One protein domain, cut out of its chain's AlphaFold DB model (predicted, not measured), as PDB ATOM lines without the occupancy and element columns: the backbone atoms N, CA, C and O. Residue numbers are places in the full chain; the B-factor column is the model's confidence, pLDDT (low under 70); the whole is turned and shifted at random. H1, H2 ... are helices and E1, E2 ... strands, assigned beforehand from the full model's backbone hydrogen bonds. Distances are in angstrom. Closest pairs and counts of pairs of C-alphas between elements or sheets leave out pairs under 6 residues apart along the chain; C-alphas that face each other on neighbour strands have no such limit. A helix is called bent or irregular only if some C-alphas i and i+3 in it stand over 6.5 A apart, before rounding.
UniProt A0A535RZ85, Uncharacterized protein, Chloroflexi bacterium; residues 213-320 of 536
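Overview. This is residues 213 to 320 of the 536 residues of an uncharacterized protein of Chloroflexi bacterium (UniProt A0A535RZ85). One strongly twisted sheet of seven strands, curled like part of a barrel, wraps round helix H1; E1 is the hinge between its two leaves, E4 E3 E2 and E7 E6 E5, which face each other. The longer helix H2 folds back beside H1, and its residues 315 to 320 stick out. The printed part has 108 residues with seven named strands, E1 to E7, then H1 and H2, and its class is mixed, helices and strands. The sheet's order is E4 E3 E2 E1 E7 E6 E5, all antiparallel. The whole is compact, with a radius of gyration of the C-alphas of 13.4 A, and only just elongated, spanning 45 by 30 by 22 A.

Arrangement. Start at E1, residues 213 to 220, which bends by 60 degrees at residue 217. It begins a meander, each strand the antiparallel neighbour of the one before, with E2 (residues 223 to 230), E3 (233 to 236) and E4 (239 to 242). Look at N 218 and O 225 between E1 and E2, 2.9 A, N 228 and O 235 between E2 and E3, 2.9 A, and N 234 and O 241 between E3 and E4, 2.8 A. A second meander is E5 (246 to 252), E6 (255 to 260) and E7 (267 to 273), with N 250 and O 257 at 2.9 A and N 256 and O 269 at 2.8 A. E7 is staggered: residues 267 to 269 pair with E6, and 270 to 271 with E1, where N 219 and O 270 are 2.8 A apart. The sheet curls round H1, residues 279 to 293; the closest C-alphas of E5 and H1, Ala 251 and Pro 283, are 5.4 A apart. H2, residues 300 to 320, only grazes the sheet with residues 303 to 314. H1 and H2 form a helical hairpin; they touch, through residues 302 to 309 of H2 alone, at a shallow tilt of 16 degrees, opposite ways, with the C-alphas of Val 284 and Leu 306 closest at 6.5 A. Every O i to N i+4 pair is within hydrogen-bond range in H2, but 9 of 11 in H1.

Along the chain. Find C-alpha 213 at (177.520, 75.825, 70.041), where E1 begins its 20.3 A. E2 measures 20.9 A, E7 19.3 A, E5 16.7 A and E6 15.8 A. H1 covers 21.3 A and is irregular, C-alphas 280 and 283 being 7.2 A apart. H2 runs 30.1 A to C-alpha 320 at (203.811, 98.824, 67.244).

Size, cuts and confidence. The C-alphas farthest apart, those of Gly 262 and Glu 319, are 45.7 A apart. The printed part has no cut and no long link. Its mean pLDDT is 88.4, and no printed residue is under 70.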
ATOM      1  N   VAL A 213     177.068  75.791  71.430       87.44
ATOM      2  CA  VAL A 213     177.520  75.825  70.041       87.44
ATOM      3  C   VAL A 213     178.863  76.542  69.928       87.44
ATOM      4  O   VAL A 213     179.771  76.066  69.246       87.44
ATOM      5  N   TYR A 214     179.006  77.690  70.593       89.19
ATOM      6  CA  TYR A 214     180.210  78.514  70.507       89.19
ATOM      7  C   TYR A 214     180.357  79.433  71.725       89.19
ATOM      8  O   TYR A 214     179.367  79.912  72.269       89.19
ATOM      9  N   VAL A 215     181.595  79.720  72.138       90.81
ATOM     10  CA  VAL A 215     181.891  80.642  73.249       90.81
ATOM     11  C   VAL A 215     182.927  81.664  72.822       90.81
ATOM     12  O   VAL A 215     183.961  81.324  72.244       90.81
ATOM     13  N   HIS A 216     182.680  82.928  73.156       91.06
ATOM     14  CA  HIS A 216     183.623  84.004  72.892       91.06
ATOM     15  C   HIS A 216     183.569  85.093  73.956       91.06
ATOM     16  O   HIS A 216     182.497  85.499  74.387       91.06
ATOM     17  N   SER A 217     184.723  85.624  74.355       90.69
ATOM     18  CA  SER A 217     184.776  86.736  75.305       90.69
ATOM     19  C   SER A 217     184.398  88.049  74.623       90.69
ATOM     20  O   SER A 217     185.009  88.443  73.627       90.69
ATOM     21  N   VAL A 218     183.430  88.763  75.183       91.19
ATOM     22  CA  VAL A 218     182.967  90.058  74.675       91.19
ATOM     23  C   VAL A 218     182.963  91.105  75.786       91.19
ATOM     24  O   VAL A 218     182.773  90.791  76.961       91.19
ATOM     25  N   ALA A 219     183.156  92.368  75.427       89.12
ATOM     26  CA  ALA A 219     182.973  93.498  76.320       89.12
ATOM     27  C   ALA A 219     181.508  93.939  76.282       89.12
ATOM     28  O   ALA A 219     180.947  94.212  75.216       89.12
ATOM     29  N   ALA A 220     180.904  94.015  77.464       85.62
ATOM     30  CA  ALA A 220     179.543  94.473  77.686       85.62
ATOM     31  C   ALA A 220     179.554  95.540  78.786       85.62
ATOM     32  O   ALA A 220     179.621  95.251  79.986       85.62
ATOM     33  N   GLY A 221     179.546  96.807  78.370       82.56
ATOM     34  CA  GLY A 221     179.747  97.933  79.281       82.56
ATOM     35  C   GLY A 221     181.166  97.934  79.856       82.56
ATOM     36  O   GLY A 221     182.129  98.032  79.110       82.56
ATOM     37  N   MET A 222     181.295  97.833  81.183       74.88
ATOM     38  CA  MET A 222     182.591  97.864  81.888       74.88
ATOM     39  C   MET A 222     183.185  96.474  82.162       74.88
ATOM     40  O   MET A 222     184.191  96.366  82.859       74.88
ATOM     41  N   ARG A 223     182.537  95.396  81.704       84.31
ATOM     42  CA  ARG A 223     182.941  94.019  82.017       84.31
ATOM     43  C   ARG A 223     183.205  93.226  80.749       84.31
ATOM     44  O   ARG A 223     182.422  93.294  79.804       84.31
ATOM     45  N   THR A 224     184.257  92.419  80.779       87.69
ATOM     46  CA  THR A 224     184.461  91.335  79.818       87.69
ATOM     47  C   THR A 224     183.736  90.103  80.339       87.69
ATOM     48  O   THR A 224     183.998  89.648  81.451       87.69
ATOM     49  N   LEU A 225     182.793  89.590  79.558       90.81
ATOM     50  CA  LEU A 225     181.988  88.422  79.896       90.81
ATOM     51  C   LEU A 225     182.088  87.393  78.763       90.81
ATOM     52  O   LEU A 225     182.204  87.784  77.598       90.81
ATOM     53  N   PRO A 226     182.050  86.088  79.067       91.19
ATOM     54  CA  PRO A 226     181.842  85.086  78.035       91.19
ATOM     55  C   PRO A 226     180.427  85.255  77.464       91.19
ATOM     56  O   PRO A 226     179.448  85.308  78.210       91.19
ATOM     57  N   LEU A 227     180.341  85.393  76.144       91.38
ATOM     58  CA  LEU A 227     179.117  85.214  75.383       91.38
ATOM     59  C   LEU A 227     179.054  83.747  74.975       91.38
ATOM     60  O   LEU A 227     179.926  83.267  74.245       91.38
ATOM     61  N   GLU A 228     178.039  83.057  75.465       91.88
ATOM     62  CA  GLU A 228     177.771  81.660  75.162       91.88
ATOM     63  C   GLU A 228     176.623  81.610  74.156       91.88
ATOM     64  O   GLU A 228     175.532  82.130  74.398       91.88
ATOM     65  N   LEU A 229     176.901  81.039  72.989       91.75
ATOM     66  CA  LEU A 229     175.920  80.799  71.944       91.75
ATOM     67  C   LEU A 229     175.464  79.351  72.088       91.75
ATOM     68  O   LEU A 229     176.249  78.428  71.854       91.75
ATOM     69  N   TRP A 230     174.221  79.164  72.506       91.69
ATOM     70  CA  TRP A 230     173.562  77.869  72.615       91.69
ATOM     71  C   TRP A 230     172.721  77.608  71.364       91.69
ATOM     72  O   TRP A 230     172.516  78.496  70.539       91.69
ATOM     73  N   SER A 231     172.239  76.382  71.197       86.50
ATOM     74  CA  SER A 231     171.409  76.004  70.049       86.50
ATOM     75  C   SER A 231     170.041  76.693  70.038       86.50
ATOM     76  O   SER A 231     169.449  76.849  68.978       86.50
ATOM     77  N   ASP A 232     169.538  77.103  71.202       87.69
ATOM     78  CA  ASP A 232     168.211  77.693  71.416       87.69
ATOM     79  C   ASP A 232     168.258  79.144  71.942       87.69
ATOM     80  O   ASP A 232     167.294  79.886  71.759       87.69
ATOM     81  N   HIS A 233     169.372  79.587  72.539       89.62
ATOM     82  CA  HIS A 233     169.509  80.945  73.065       89.62
ATOM     83  C   HIS A 233     170.932  81.511  73.055       89.62
ATOM     84  O   HIS A 233     171.931  80.819  72.880       89.62
ATOM     85  N   VAL A 234     171.023  82.813  73.313       90.50
ATOM     86  CA  VAL A 234     172.261  83.522  73.639       90.50
ATOM     87  C   VAL A 234     172.293  83.818  75.121       90.50
ATOM     88  O   VAL A 234     171.359  84.413  75.663       90.50
ATOM     89  N   GLN A 235     173.410  83.498  75.761       90.88
ATOM     90  CA  GLN A 235     173.655  83.827  77.152       90.88
ATOM     91  C   GLN A 235     174.830  84.801  77.285       90.88
ATOM     92  O   GLN A 235     175.930  84.579  76.782       90.88
ATOM     93  N   LEU A 236     174.597  85.894  78.014       89.94
ATOM     94  CA  LEU A 236     175.624  86.845  78.430       89.94
ATOM     95  C   LEU A 236     175.508  87.102  79.934       89.94
ATOM     96  O   LEU A 236     174.701  87.915  80.402       89.94
ATOM     97  N   GLY A 237     176.324  86.400  80.720       85.81
ATOM     98  CA  GLY A 237     176.248  86.443  82.179       85.81
ATOM     99  C   GLY A 237     174.886  85.961  82.692       85.81
ATOM    100  O   GLY A 237     174.587  84.774  82.636       85.81
ATOM    101  N   LYS A 238     174.064  86.883  83.213       84.12
ATOM    102  CA  LYS A 238     172.710  86.588  83.734       84.12
ATOM    103  C   LYS A 238     171.587  86.833  82.723       84.12
ATOM    104  O   LYS A 238     170.430  86.572  83.037       84.12
ATOM    105  N   ARG A 239     171.899  87.415  81.564       85.50
ATOM    106  CA  ARG A 239     170.916  87.669  80.508       85.50
ATOM    107  C   ARG A 239     170.884  86.476  79.563       85.50
ATOM    108  O   ARG A 239     171.935  86.094  79.059       85.50
ATOM    109  N   MET A 240     169.693  85.933  79.339       88.62
ATOM    110  CA  MET A 240     169.420  84.858  78.387       88.62
ATOM    111  C   MET A 240     168.369  85.357  77.401       88.62
ATOM    112  O   MET A 240     167.346  85.898  77.823       88.62
ATOM    113  N   ILE A 241     168.646  85.223  76.109       86.50
ATOM    114  CA  ILE A 241     167.789  85.689  75.019       86.50
ATOM    115  C   ILE A 241     167.587  84.516  74.066       86.50
ATOM    116  O   ILE A 241     168.537  84.116  73.398       86.50
ATOM    117  N   GLY A 242     166.371  83.977  74.003       88.25
ATOM    118  CA  GLY A 242     166.023  82.924  73.051       88.25
ATOM    119  C   GLY A 242     166.116  83.411  71.609       88.25
ATOM    120  O   GLY A 242     165.767  84.566  71.321       88.25
ATOM    121  N   TRP A 243     166.589  82.562  70.698       88.62
ATOM    122  CA  TRP A 243     166.737  82.917  69.283       88.62
ATOM    123  C   TRP A 243     165.404  83.310  68.633       88.62
ATOM    124  O   TRP A 243     165.384  84.188  67.777       88.62
ATOM    125  N   GLU A 244     164.279  82.767  69.103       85.19
ATOM    126  CA  GLU A 244     162.920  83.111  68.664       85.19
ATOM    127  C   GLU A 244     162.527  84.559  68.976       85.19
ATOM    128  O   GLU A 244     161.663  85.147  68.319       85.19
ATOM    129  N   SER A 245     163.167  85.146  69.987       86.38
ATOM    130  CA  SER A 245     162.990  86.550  70.324       86.38
ATOM    131  C   SER A 245     163.930  87.449  69.520       86.38
ATOM    132  O   SER A 245     163.640  88.633  69.378       86.38
ATOM    133  N   VAL A 246     165.025  86.945  68.946       86.88
ATOM    134  CA  VAL A 246     165.989  87.780  68.216       86.88
ATOM    135  C   VAL A 246     165.385  88.256  66.892       86.88
ATOM    136  O   VAL A 246     165.064  87.480  66.001       86.88
ATOM    137  N   ARG A 247     165.238  89.573  66.752       86.31
ATOM    138  CA  ARG A 247     164.728  90.237  65.548       86.31
ATOM    139  C   ARG A 247     165.827  90.478  64.522       86.31
ATOM    140  O   ARG A 247     165.595  90.328  63.327       86.31
ATOM    141  N   ALA A 248     166.981  90.949  64.985       87.19
ATOM    142  CA  ALA A 248     168.084  91.336  64.122       87.19
ATOM    143  C   ALA A 248     169.414  91.262  64.870       87.19
ATOM    144  O   ALA A 248     169.503  91.630  66.042       87.19
ATOM    145  N   VAL A 249     170.461  90.854  64.156       89.56
ATOM    146  CA  VAL A 249     171.852  90.960  64.601       89.56
ATOM    147  C   VAL A 249     172.567  91.862  63.609       89.56
ATOM    148  O   VAL A 249     172.634  91.556  62.421       89.56
ATOM    149  N   THR A 250     173.064  93.007  64.071       91.06
ATOM    150  CA  THR A 250     173.743  93.976  63.200       91.06
ATOM    151  C   THR A 250     175.085  94.394  63.774       91.06
ATOM    152  O   THR A 250     175.230  94.603  64.978       91.06
ATOM    153  N   ALA A 251     176.082  94.551  62.903       91.06
ATOM    154  CA  ALA A 251     177.354  95.163  63.260       91.06
ATOM    155  C   ALA A 251     177.307  96.660  62.921       91.06
ATOM    156  O   ALA A 251     177.196  97.037  61.754       91.06
ATOM    157  N   ARG A 252     177.394  97.539  63.926       88.31
ATOM    158  CA  ARG A 252     177.450  98.999  63.732       88.31
ATOM    159  C   ARG A 252     178.545  99.624  64.579       88.31
ATOM    160  O   ARG A 252     178.639  99.368  65.775       88.31
ATOM    161  N   ALA A 253     179.363 100.472  63.950       83.69
ATOM    162  CA  ALA A 253     180.449 101.208  64.604       83.69
ATOM    163  C   ALA A 253     181.381 100.318  65.460       83.69
ATOM    164  O   ALA A 253     181.821 100.718  66.538       83.69
ATOM    165  N   GLY A 254     181.652  99.092  64.995       84.88
ATOM    166  CA  GLY A 254     182.502  98.136  65.708       84.88
ATOM    167  C   GLY A 254     181.849  97.455  66.914       84.88
ATOM    168  O   GLY A 254     182.546  96.898  67.756       84.88
ATOM    169  N   ARG A 255     180.522  97.518  67.021       90.94
ATOM    170  CA  ARG A 255     179.724  96.831  68.039       90.94
ATOM    171  C   ARG A 255     178.761  95.875  67.357       90.94
ATOM    172  O   ARG A 255     178.280  96.177  66.267       90.94
ATOM    173  N   VAL A 256     178.457  94.765  68.012       91.56
ATOM    174  CA  VAL A 256     177.403  93.837  67.605       91.56
ATOM    175  C   VAL A 256     176.174  94.123  68.455       91.56
ATOM    176  O   VAL A 256     176.245  94.141  69.684       91.56
ATOM    177  N   LEU A 257     175.071  94.430  67.783       91.62
ATOM    178  CA  LEU A 257     173.781  94.733  68.378       91.62
ATOM    179  C   LEU A 257     172.854  93.560  68.091       91.62
ATOM    180  O   LEU A 257     172.585  93.265  66.926       91.62
ATOM    181  N   ILE A 258     172.372  92.916  69.148       89.88
ATOM    182  CA  ILE A 258     171.360  91.861  69.077       89.88
ATOM    183  C   ILE A 258     170.053  92.473  69.584       89.88
ATOM    184  O   ILE A 258     169.920  92.820  70.760       89.88
ATOM    185  N   GLU A 259     169.107  92.675  68.676       89.56
ATOM    186  CA  GLU A 259     167.781  93.210  68.978       89.56
ATOM    187  C   GLU A 259     166.838  92.059  69.318       89.56
ATOM    188  O   GLU A 259     166.613  91.193  68.476       89.56
ATOM    189  N   ALA A 260     166.270  92.054  70.525       87.62
ATOM    190  CA  ALA A 260     165.309  91.045  70.967       87.62
ATOM    191  C   ALA A 260     163.886  91.619  71.066       87.62
ATOM    192  O   ALA A 260     163.666  92.765  71.464       87.62
ATOM    193  N   ARG A 261     162.890  90.812  70.710       79.69
ATOM    194  CA  ARG A 261     161.463  91.121  70.730       79.69
ATOM    195  C   ARG A 261     160.999  91.164  72.180       79.69
ATOM    196  O   ARG A 261     161.094  90.180  72.898       79.69
ATOM    197  N   GLY A 262     160.480  92.315  72.599       75.19
ATOM    198  CA  GLY A 262     160.030  92.534  73.977       75.19
ATOM    199  C   GLY A 262     161.073  93.192  74.886       75.19
ATOM    200  O   GLY A 262     160.694  93.721  75.930       75.19
ATOM    201  N   GLU A 263     162.344  93.278  74.476       77.38
ATOM    202  CA  GLU A 263     163.334  94.108  75.167       77.38
ATOM    203  C   GLU A 263     163.385  95.522  74.575       77.38
ATOM    204  O   GLU A 263     163.484  95.721  73.367       77.38
ATOM    205  N   LYS A 264     163.351  96.539  75.446       75.50
ATOM    206  CA  LYS A 264     163.492  97.950  75.034       75.50
ATOM    207  C   LYS A 264     164.929  98.325  74.661       75.50
ATOM    208  O   LYS A 264     165.141  99.352  74.025       75.50
ATOM    209  N   THR A 265     165.911  97.539  75.094       81.62
ATOM    210  CA  THR A 265     167.340  97.827  74.921       81.62
ATOM    211  C   THR A 265     168.010  96.681  74.175       81.62
ATOM    212  O   THR A 265     167.960  95.564  74.688       81.62
ATOM    213  N   PRO A 266     168.665  96.926  73.028       85.56
ATOM    214  CA  PRO A 266     169.422  95.884  72.350       85.56
ATOM    215  C   PRO A 266     170.593  95.425  73.218       85.56
ATOM    216  O   PRO A 266     171.186  96.213  73.964       85.56
ATOM    217  N   LEU A 267     170.964  94.155  73.088       86.56
ATOM    218  CA  LEU A 267     172.181  93.630  73.684       86.56
ATOM    219  C   LEU A 267     173.371  94.112  72.845       86.56
ATOM    220  O   LEU A 267     173.521  93.728  71.687       86.56
ATOM    221  N   ILE A 268     174.191  94.989  73.423       90.50
ATOM    222  CA  ILE A 268     175.351  95.589  72.756       90.50
ATOM    223  C   ILE A 268     176.614  94.918  73.281       90.50
ATOM    224  O   ILE A 268     176.934  95.038  74.465       90.50
ATOM    225  N   VAL A 269     177.348  94.261  72.388       91.88
ATOM    226  CA  VAL A 269     178.604  93.580  72.710       91.88
ATOM    227  C   VAL A 269     179.713  93.994  71.751       91.88
ATOM    228  O   VAL A 269     179.471  94.309  70.585       91.88
ATOM    229  N   VAL A 270     180.948  94.005  72.238       92.38
ATOM    230  CA  VAL A 270     182.145  94.220  71.414       92.38
ATOM    231  C   VAL A 270     183.028  92.983  71.542       92.38
ATOM    232  O   VAL A 270     183.321  92.596  72.672       92.38
ATOM    233  N   PRO A 271     183.442  92.329  70.445       90.62
ATOM    234  CA  PRO A 271     184.325  91.171  70.545       90.62
ATOM    235  C   PRO A 271     185.657  91.566  71.187       90.62
ATOM    236  O   PRO A 271     186.145  92.683  70.988       90.62
ATOM    237  N   THR A 272     186.226  90.660  71.987       91.06
ATOM    238  CA  THR A 272     187.478  90.928  72.701       91.06
ATOM    239  C   THR A 272     188.561  89.903  72.414       91.06
ATOM    240  O   THR A 272     188.304  88.718  72.186       91.06
ATOM    241  N   VAL A 273     189.804  90.371  72.478       89.62
ATOM    242  CA  VAL A 273     191.014  89.550  72.461       89.62
ATOM    243  C   VAL A 273     191.663  89.713  73.825       89.62
ATOM    244  O   VAL A 273     192.083  90.808  74.168       89.62
ATOM    245  N   ASP A 274     191.680  88.663  74.646       85.12
ATOM    246  CA  ASP A 274     192.233  88.693  76.013       85.12
ATOM    247  C   ASP A 274     191.761  89.902  76.860       85.12
ATOM    248  O   ASP A 274     192.541  90.518  77.583       85.12
ATOM    249  N   GLY A 275     190.483  90.284  76.732       82.88
ATOM    250  CA  GLY A 275     189.894  91.436  77.431       82.88
ATOM    251  C   GLY A 275     190.043  92.793  76.728       82.88
ATOM    252  O   GLY A 275     189.416  93.760  77.158       82.88
ATOM    253  N   VAL A 276     190.794  92.878  75.626       86.25
ATOM    254  CA  VAL A 276     190.903  94.075  74.775       86.25
ATOM    255  C   VAL A 276     189.757  94.128  73.772       86.25
ATOM    256  O   VAL A 276     189.553  93.179  73.024       86.25
ATOM    257  N   GLU A 277     189.025  95.242  73.725       87.50
ATOM    258  CA  GLU A 277     187.980  95.484  72.722       87.50
ATOM    259  C   GLU A 277     188.539  95.617  71.299       87.50
ATOM    260  O   GLU A 277     189.263  96.576  71.010       87.50
ATOM    261  N   GLU A 278     188.080  94.753  70.388       88.81
ATOM    262  CA  GLU A 278     188.459  94.756  68.973       88.81
ATOM    263  C   GLU A 278     187.274  95.046  68.043       88.81
ATOM    264  O   GLU A 278     186.658  94.134  67.488       88.81
ATOM    265  N   PRO A 279     186.953  96.330  67.796       86.94
ATOM    266  CA  PRO A 279     185.812  96.702  66.963       86.94
ATOM    267  C   PRO A 279     185.924  96.210  65.514       86.94
ATOM    268  O   PRO A 279     184.906  96.043  64.846       86.94
ATOM    269  N   ALA A 280     187.141  95.959  65.023       87.69
ATOM    270  CA  ALA A 280     187.375  95.446  63.675       87.69
ATOM    271  C   ALA A 280     186.853  94.009  63.480       87.69
ATOM    272  O   ALA A 280     186.543  93.631  62.355       87.69
ATOM    273  N   LEU A 281     186.710  93.230  64.560       91.00
ATOM    274  CA  LEU A 281     186.203  91.854  64.514       91.00
ATOM    275  C   LEU A 281     184.671  91.776  64.588       91.00
ATOM    276  O   LEU A 281     184.101  90.714  64.359       91.00
ATOM    277  N   ALA A 282     183.991  92.892  64.878       92.25
ATOM    278  CA  ALA A 282     182.535  92.953  64.989       92.25
ATOM    279  C   ALA A 282     181.755  92.411  63.770       92.25
ATOM    280  O   ALA A 282     180.785  91.696  64.010       92.25
ATOM    281  N   PRO A 283     182.116  92.690  62.497       93.00
ATOM    282  CA  PRO A 283     181.367  92.155  61.357       93.00
ATOM    283  C   PRO A 283     181.447  90.626  61.271       93.00
ATOM    284  O   PRO A 283     180.413  89.971  61.218       93.00
ATOM    285  N   VAL A 284     182.652  90.052  61.371       93.12
ATOM    286  CA  VAL A 284     182.852  88.590  61.364       93.12
ATOM    287  C   VAL A 284     182.147  87.942  62.557       93.12
ATOM    288  O   VAL A 284     181.532  86.886  62.436       93.12
ATOM    289  N   PHE A 285     182.194  88.591  63.722       92.56
ATOM    290  CA  PHE A 285     181.520  88.096  64.915       92.56
ATOM    291  C   PHE A 285     179.992  88.134  64.790       92.56
ATOM    292  O   PHE A 285     179.325  87.208  65.242       92.56
ATOM    293  N   ALA A 286     179.422  89.160  64.154       92.94
ATOM    294  CA  ALA A 286     177.985  89.227  63.899       92.94
ATOM    295  C   ALA A 286     177.513  88.093  62.975       92.94
ATOM    296  O   ALA A 286     176.466  87.509  63.236       92.94
ATOM    297  N   GLU A 287     178.302  87.734  61.957       92.06
ATOM    298  CA  GLU A 287     178.017  86.577  61.096       92.06
ATOM    299  C   GLU A 287     178.033  85.259  61.878       92.06
ATOM    300  O   GLU A 287     177.158  84.424  61.686       92.06
ATOM    301  N   ILE A 288     178.964  85.092  62.822       92.19
ATOM    302  CA  ILE A 288     179.013  83.909  63.701       92.19
ATOM    303  C   ILE A 288     177.774  83.823  64.595       92.19
ATOM    304  O   ILE A 288     177.225  82.740  64.783       92.19
ATOM    305  N   VAL A 289     177.325  84.954  65.144       91.19
ATOM    306  CA  VAL A 289     176.104  85.014  65.961       91.19
ATOM    307  C   VAL A 289     174.867  84.687  65.116       91.19
ATOM    308  O   VAL A 289     173.978  83.985  65.589       91.19
ATOM    309  N   LEU A 290     174.819  85.147  63.863       90.44
ATOM    310  CA  LEU A 290     173.751  84.809  62.921       90.44
ATOM    311  C   LEU A 290     173.761  83.324  62.542       90.44
ATOM    312  O   LEU A 290     172.709  82.695  62.580       90.44
ATOM    313  N   ASP A 291     174.923  82.741  62.246       89.12
ATOM    314  CA  ASP A 291     175.044  81.304  61.970       89.12
ATOM    315  C   ASP A 291     174.577  80.469  63.177       89.12
ATOM    316  O   ASP A 291     173.813  79.516  63.017       89.12
ATOM    317  N   ALA A 292     174.966  80.869  64.392       87.38
ATOM    318  CA  ALA A 292     174.553  80.196  65.621       87.38
ATOM    319  C   ALA A 292     173.043  80.306  65.891       87.38
ATOM    320  O   ALA A 292     172.464  79.385  66.464       87.38
ATOM    321  N   SER A 293     172.387  81.382  65.438       86.56
ATOM    322  CA  SER A 293     170.929  81.535  65.566       86.56
ATOM    323  C   SER A 293     170.131  80.492  64.779       86.56
ATOM    324  O   SER A 293     168.978  80.224  65.100       86.56
ATOM    325  N   GLY A 294     170.757  79.850  63.786       82.81
ATOM    326  CA  GLY A 294     170.192  78.701  63.079       82.81
ATOM    327  C   GLY A 294     170.286  77.377  63.849       82.81
ATOM    328  O   GLY A 294     169.910  76.343  63.304       82.81
ATOM    329  N   GLY A 295     170.827  77.373  65.073       76.44
ATOM    330  CA  GLY A 295     171.018  76.176  65.900       76.44
ATOM    331  C   GLY A 295     172.181  75.275  65.463       76.44
ATOM    332  O   GLY A 295     172.393  74.212  66.050       76.44
ATOM    333  N   ALA A 296     172.948  75.685  64.451       80.06
ATOM    334  CA  ALA A 296     174.093  74.954  63.920       80.06
ATOM    335  C   ALA A 296     175.426  75.554  64.406       80.06
ATOM    336  O   ALA A 296     175.501  76.757  64.668       80.06
ATOM    337  N   PRO A 297     176.503  74.748  64.502       84.19
ATOM    338  CA  PRO A 297     177.844  75.274  64.730       84.19
ATOM    339  C   PRO A 297     178.234  76.303  63.666       84.19
ATOM    340  O   PRO A 297     177.969  76.080  62.481       84.19
ATOM    341  N   PRO A 298     178.865  77.426  64.067       88.00
ATOM    342  CA  PRO A 298     179.319  78.426  63.120       88.00
ATOM    343  C   PRO A 298     180.318  77.810  62.150       88.00
ATOM    344  O   PRO A 298     181.133  76.967  62.529       88.00
ATOM    345  N   ARG A 299     180.269  78.257  60.894       90.06
ATOM    346  CA  ARG A 299     181.120  77.726  59.824       90.06
ATOM    347  C   ARG A 299     182.596  77.798  60.211       90.06
ATOM    348  O   ARG A 299     183.078  78.853  60.625       90.06
ATOM    349  N   ASP A 300     183.339  76.731  59.922       90.50
ATOM    350  CA  ASP A 300     184.788  76.653  60.172       90.50
ATOM    351  C   ASP A 300     185.567  77.813  59.538       90.50
ATOM    352  O   ASP A 300     186.556  78.301  60.081       90.50
ATOM    353  N   LYS A 301     185.096  78.305  58.387       92.00
ATOM    354  CA  LYS A 301     185.684  79.476  57.733       92.00
ATOM    355  C   LYS A 301     185.589  80.725  58.614       92.00
ATOM    356  O   LYS A 301     186.563  81.462  58.687       92.00
ATOM    357  N   LEU A 302     184.451  80.957  59.273       91.31
ATOM    358  CA  LEU A 302     184.230  82.132  60.120       91.31
ATOM    359  C   LEU A 302     184.991  82.035  61.443       91.31
ATOM    360  O   LEU A 302     185.581  83.010  61.906       91.31
ATOM    361  N   THR A 303     185.018  80.851  62.054       89.69
ATOM    362  CA  THR A 303     185.779  80.638  63.290       89.69
ATOM    363  C   THR A 303     187.279  80.787  63.039       89.69
ATOM    364  O   THR A 303     187.980  81.404  63.847       89.69
ATOM    365  N   ARG A 304     187.762  80.321  61.880       92.38
ATOM    366  CA  ARG A 304     189.142  80.522  61.432       92.38
ATOM    367  C   ARG A 304     189.452  81.984  61.127       92.38
ATOM    368  O   ARG A 304     190.434  82.480  61.662       92.38
ATOM    369  N   THR A 305     188.626  82.700  60.360       92.69
ATOM    370  CA  THR A 305     188.869  84.132  60.081       92.69
ATOM    371  C   THR A 305     188.851  84.971  61.352       92.69
ATOM    372  O   THR A 305     189.654  85.891  61.494       92.69
ATOM    373  N   LEU A 306     187.987  84.638  62.312       92.88
ATOM    374  CA  LEU A 306     187.990  85.274  63.621       92.88
ATOM    375  C   LEU A 306     189.288  84.978  64.380       92.88
ATOM    376  O   LEU A 306     189.884  85.902  64.925       92.88
ATOM    377  N   SER A 307     189.746  83.722  64.404       92.38
ATOM    378  CA  SER A 307     191.022  83.333  65.021       92.38
ATOM    379  C   SER A 307     192.217  84.045  64.380       92.38
ATOM    380  O   SER A 307     193.057  84.599  65.092       92.38
ATOM    381  N   ASP A 308     192.262  84.093  63.051       93.69
ATOM    382  CA  ASP A 308     193.295  84.790  62.286       93.69
ATOM    383  C   ASP A 308     193.266  86.294  62.598       93.69
ATOM    384  O   ASP A 308     194.307  86.891  62.859       93.69
ATOM    385  N   GLY A 309     192.077  86.894  62.707       92.12
ATOM    386  CA  GLY A 309     191.905  88.285  63.129       92.12
ATOM    387  C   GLY A 309     192.387  88.562  64.560       92.12
ATOM    388  O   GLY A 309     192.973  89.616  64.827       92.12
ATOM    389  N   LYS A 310     192.215  87.616  65.495       92.62
ATOM    390  CA  LYS A 310     192.799  87.724  66.847       92.62
ATOM    391  C   LYS A 310     194.325  87.679  66.806       92.62
ATOM    392  O   LYS A 310     194.978  88.441  67.519       92.62
ATOM    393  N   ALA A 311     194.890  86.782  65.998       91.81
ATOM    394  CA  ALA A 311     196.334  86.658  65.833       91.81
ATOM    395  C   ALA A 311     196.932  87.918  65.189       91.81
ATOM    396  O   ALA A 311     197.922  88.444  65.696       91.81
ATOM    397  N   ASP A 312     196.282  88.452  64.153       92.06
ATOM    398  CA  ASP A 312     196.640  89.713  63.496       92.06
ATOM    399  C   ASP A 312     196.617  90.897  64.473       92.06
ATOM    400  O   ASP A 312     197.548  91.695  64.519       92.06
ATOM    401  N   THR A 313     195.605  90.970  65.341       90.94
ATOM    402  CA  THR A 313     195.519  92.008  66.382       90.94
ATOM    403  C   THR A 313     196.739  91.981  67.310       90.94
ATOM    404  O   THR A 313     197.358  93.014  67.580       90.94
ATOM    405  N   LYS A 314     197.127  90.789  67.784       90.44
ATOM    406  CA  LYS A 314     198.324  90.621  68.623       90.44
ATOM    407  C   LYS A 314     199.607  90.932  67.857       90.44
ATOM    408  O   LYS A 314     200.544  91.479  68.438       90.44
ATOM    409  N   TYR A 315     199.651  90.589  66.574       91.25
ATOM    410  CA  TYR A 315     200.778  90.893  65.705       91.25
ATOM    411  C   TYR A 315     200.957  92.408  65.541       91.25
ATOM    412  O   TYR A 315     202.033  92.913  65.858       91.25
ATOM    413  N   ARG A 316     199.893  93.141  65.181       89.81
ATOM    414  CA  ARG A 316     199.896  94.611  65.060       89.81
ATOM    415  C   ARG A 316     200.283  95.306  66.358       89.81
ATOM    416  O   ARG A 316     201.049  96.266  66.339       89.81
ATOM    417  N   PHE A 317     199.807  94.801  67.500       90.94
ATOM    418  CA  PHE A 317     200.260  95.301  68.796       90.94
ATOM    419  C   PHE A 317     201.773  95.142  68.955       90.94
ATOM    420  O   PHE A 317     202.446  96.105  69.302       90.94
ATOM    421  N   ARG A 318     202.314  93.948  68.689       89.44
ATOM    422  CA  ARG A 318     203.742  93.660  68.863       89.44
ATOM    423  C   ARG A 318     204.622  94.450  67.898       89.44
ATOM    424  O   ARG A 318     205.698  94.877  68.292       89.44
ATOM    425  N   GLU A 319     204.168  94.651  66.667       90.06
ATOM    426  CA  GLU A 319     204.861  95.472  65.669       90.06
ATOM    427  C   GLU A 319     204.923  96.945  66.091       90.06
ATOM    428  O   GLU A 319     205.923  97.619  65.856       90.06
ATOM    429  N   ARG A 320     203.877  97.438  66.768       86.25
ATOM    430  CA  ARG A 320     203.811  98.824  67.244       86.25
ATOM    431  C   ARG A 320     204.348  99.033  68.657       86.25
ATOM    432  O   ARG A 320     204.473 100.182  69.081       86.25
TER     433      ARG A 320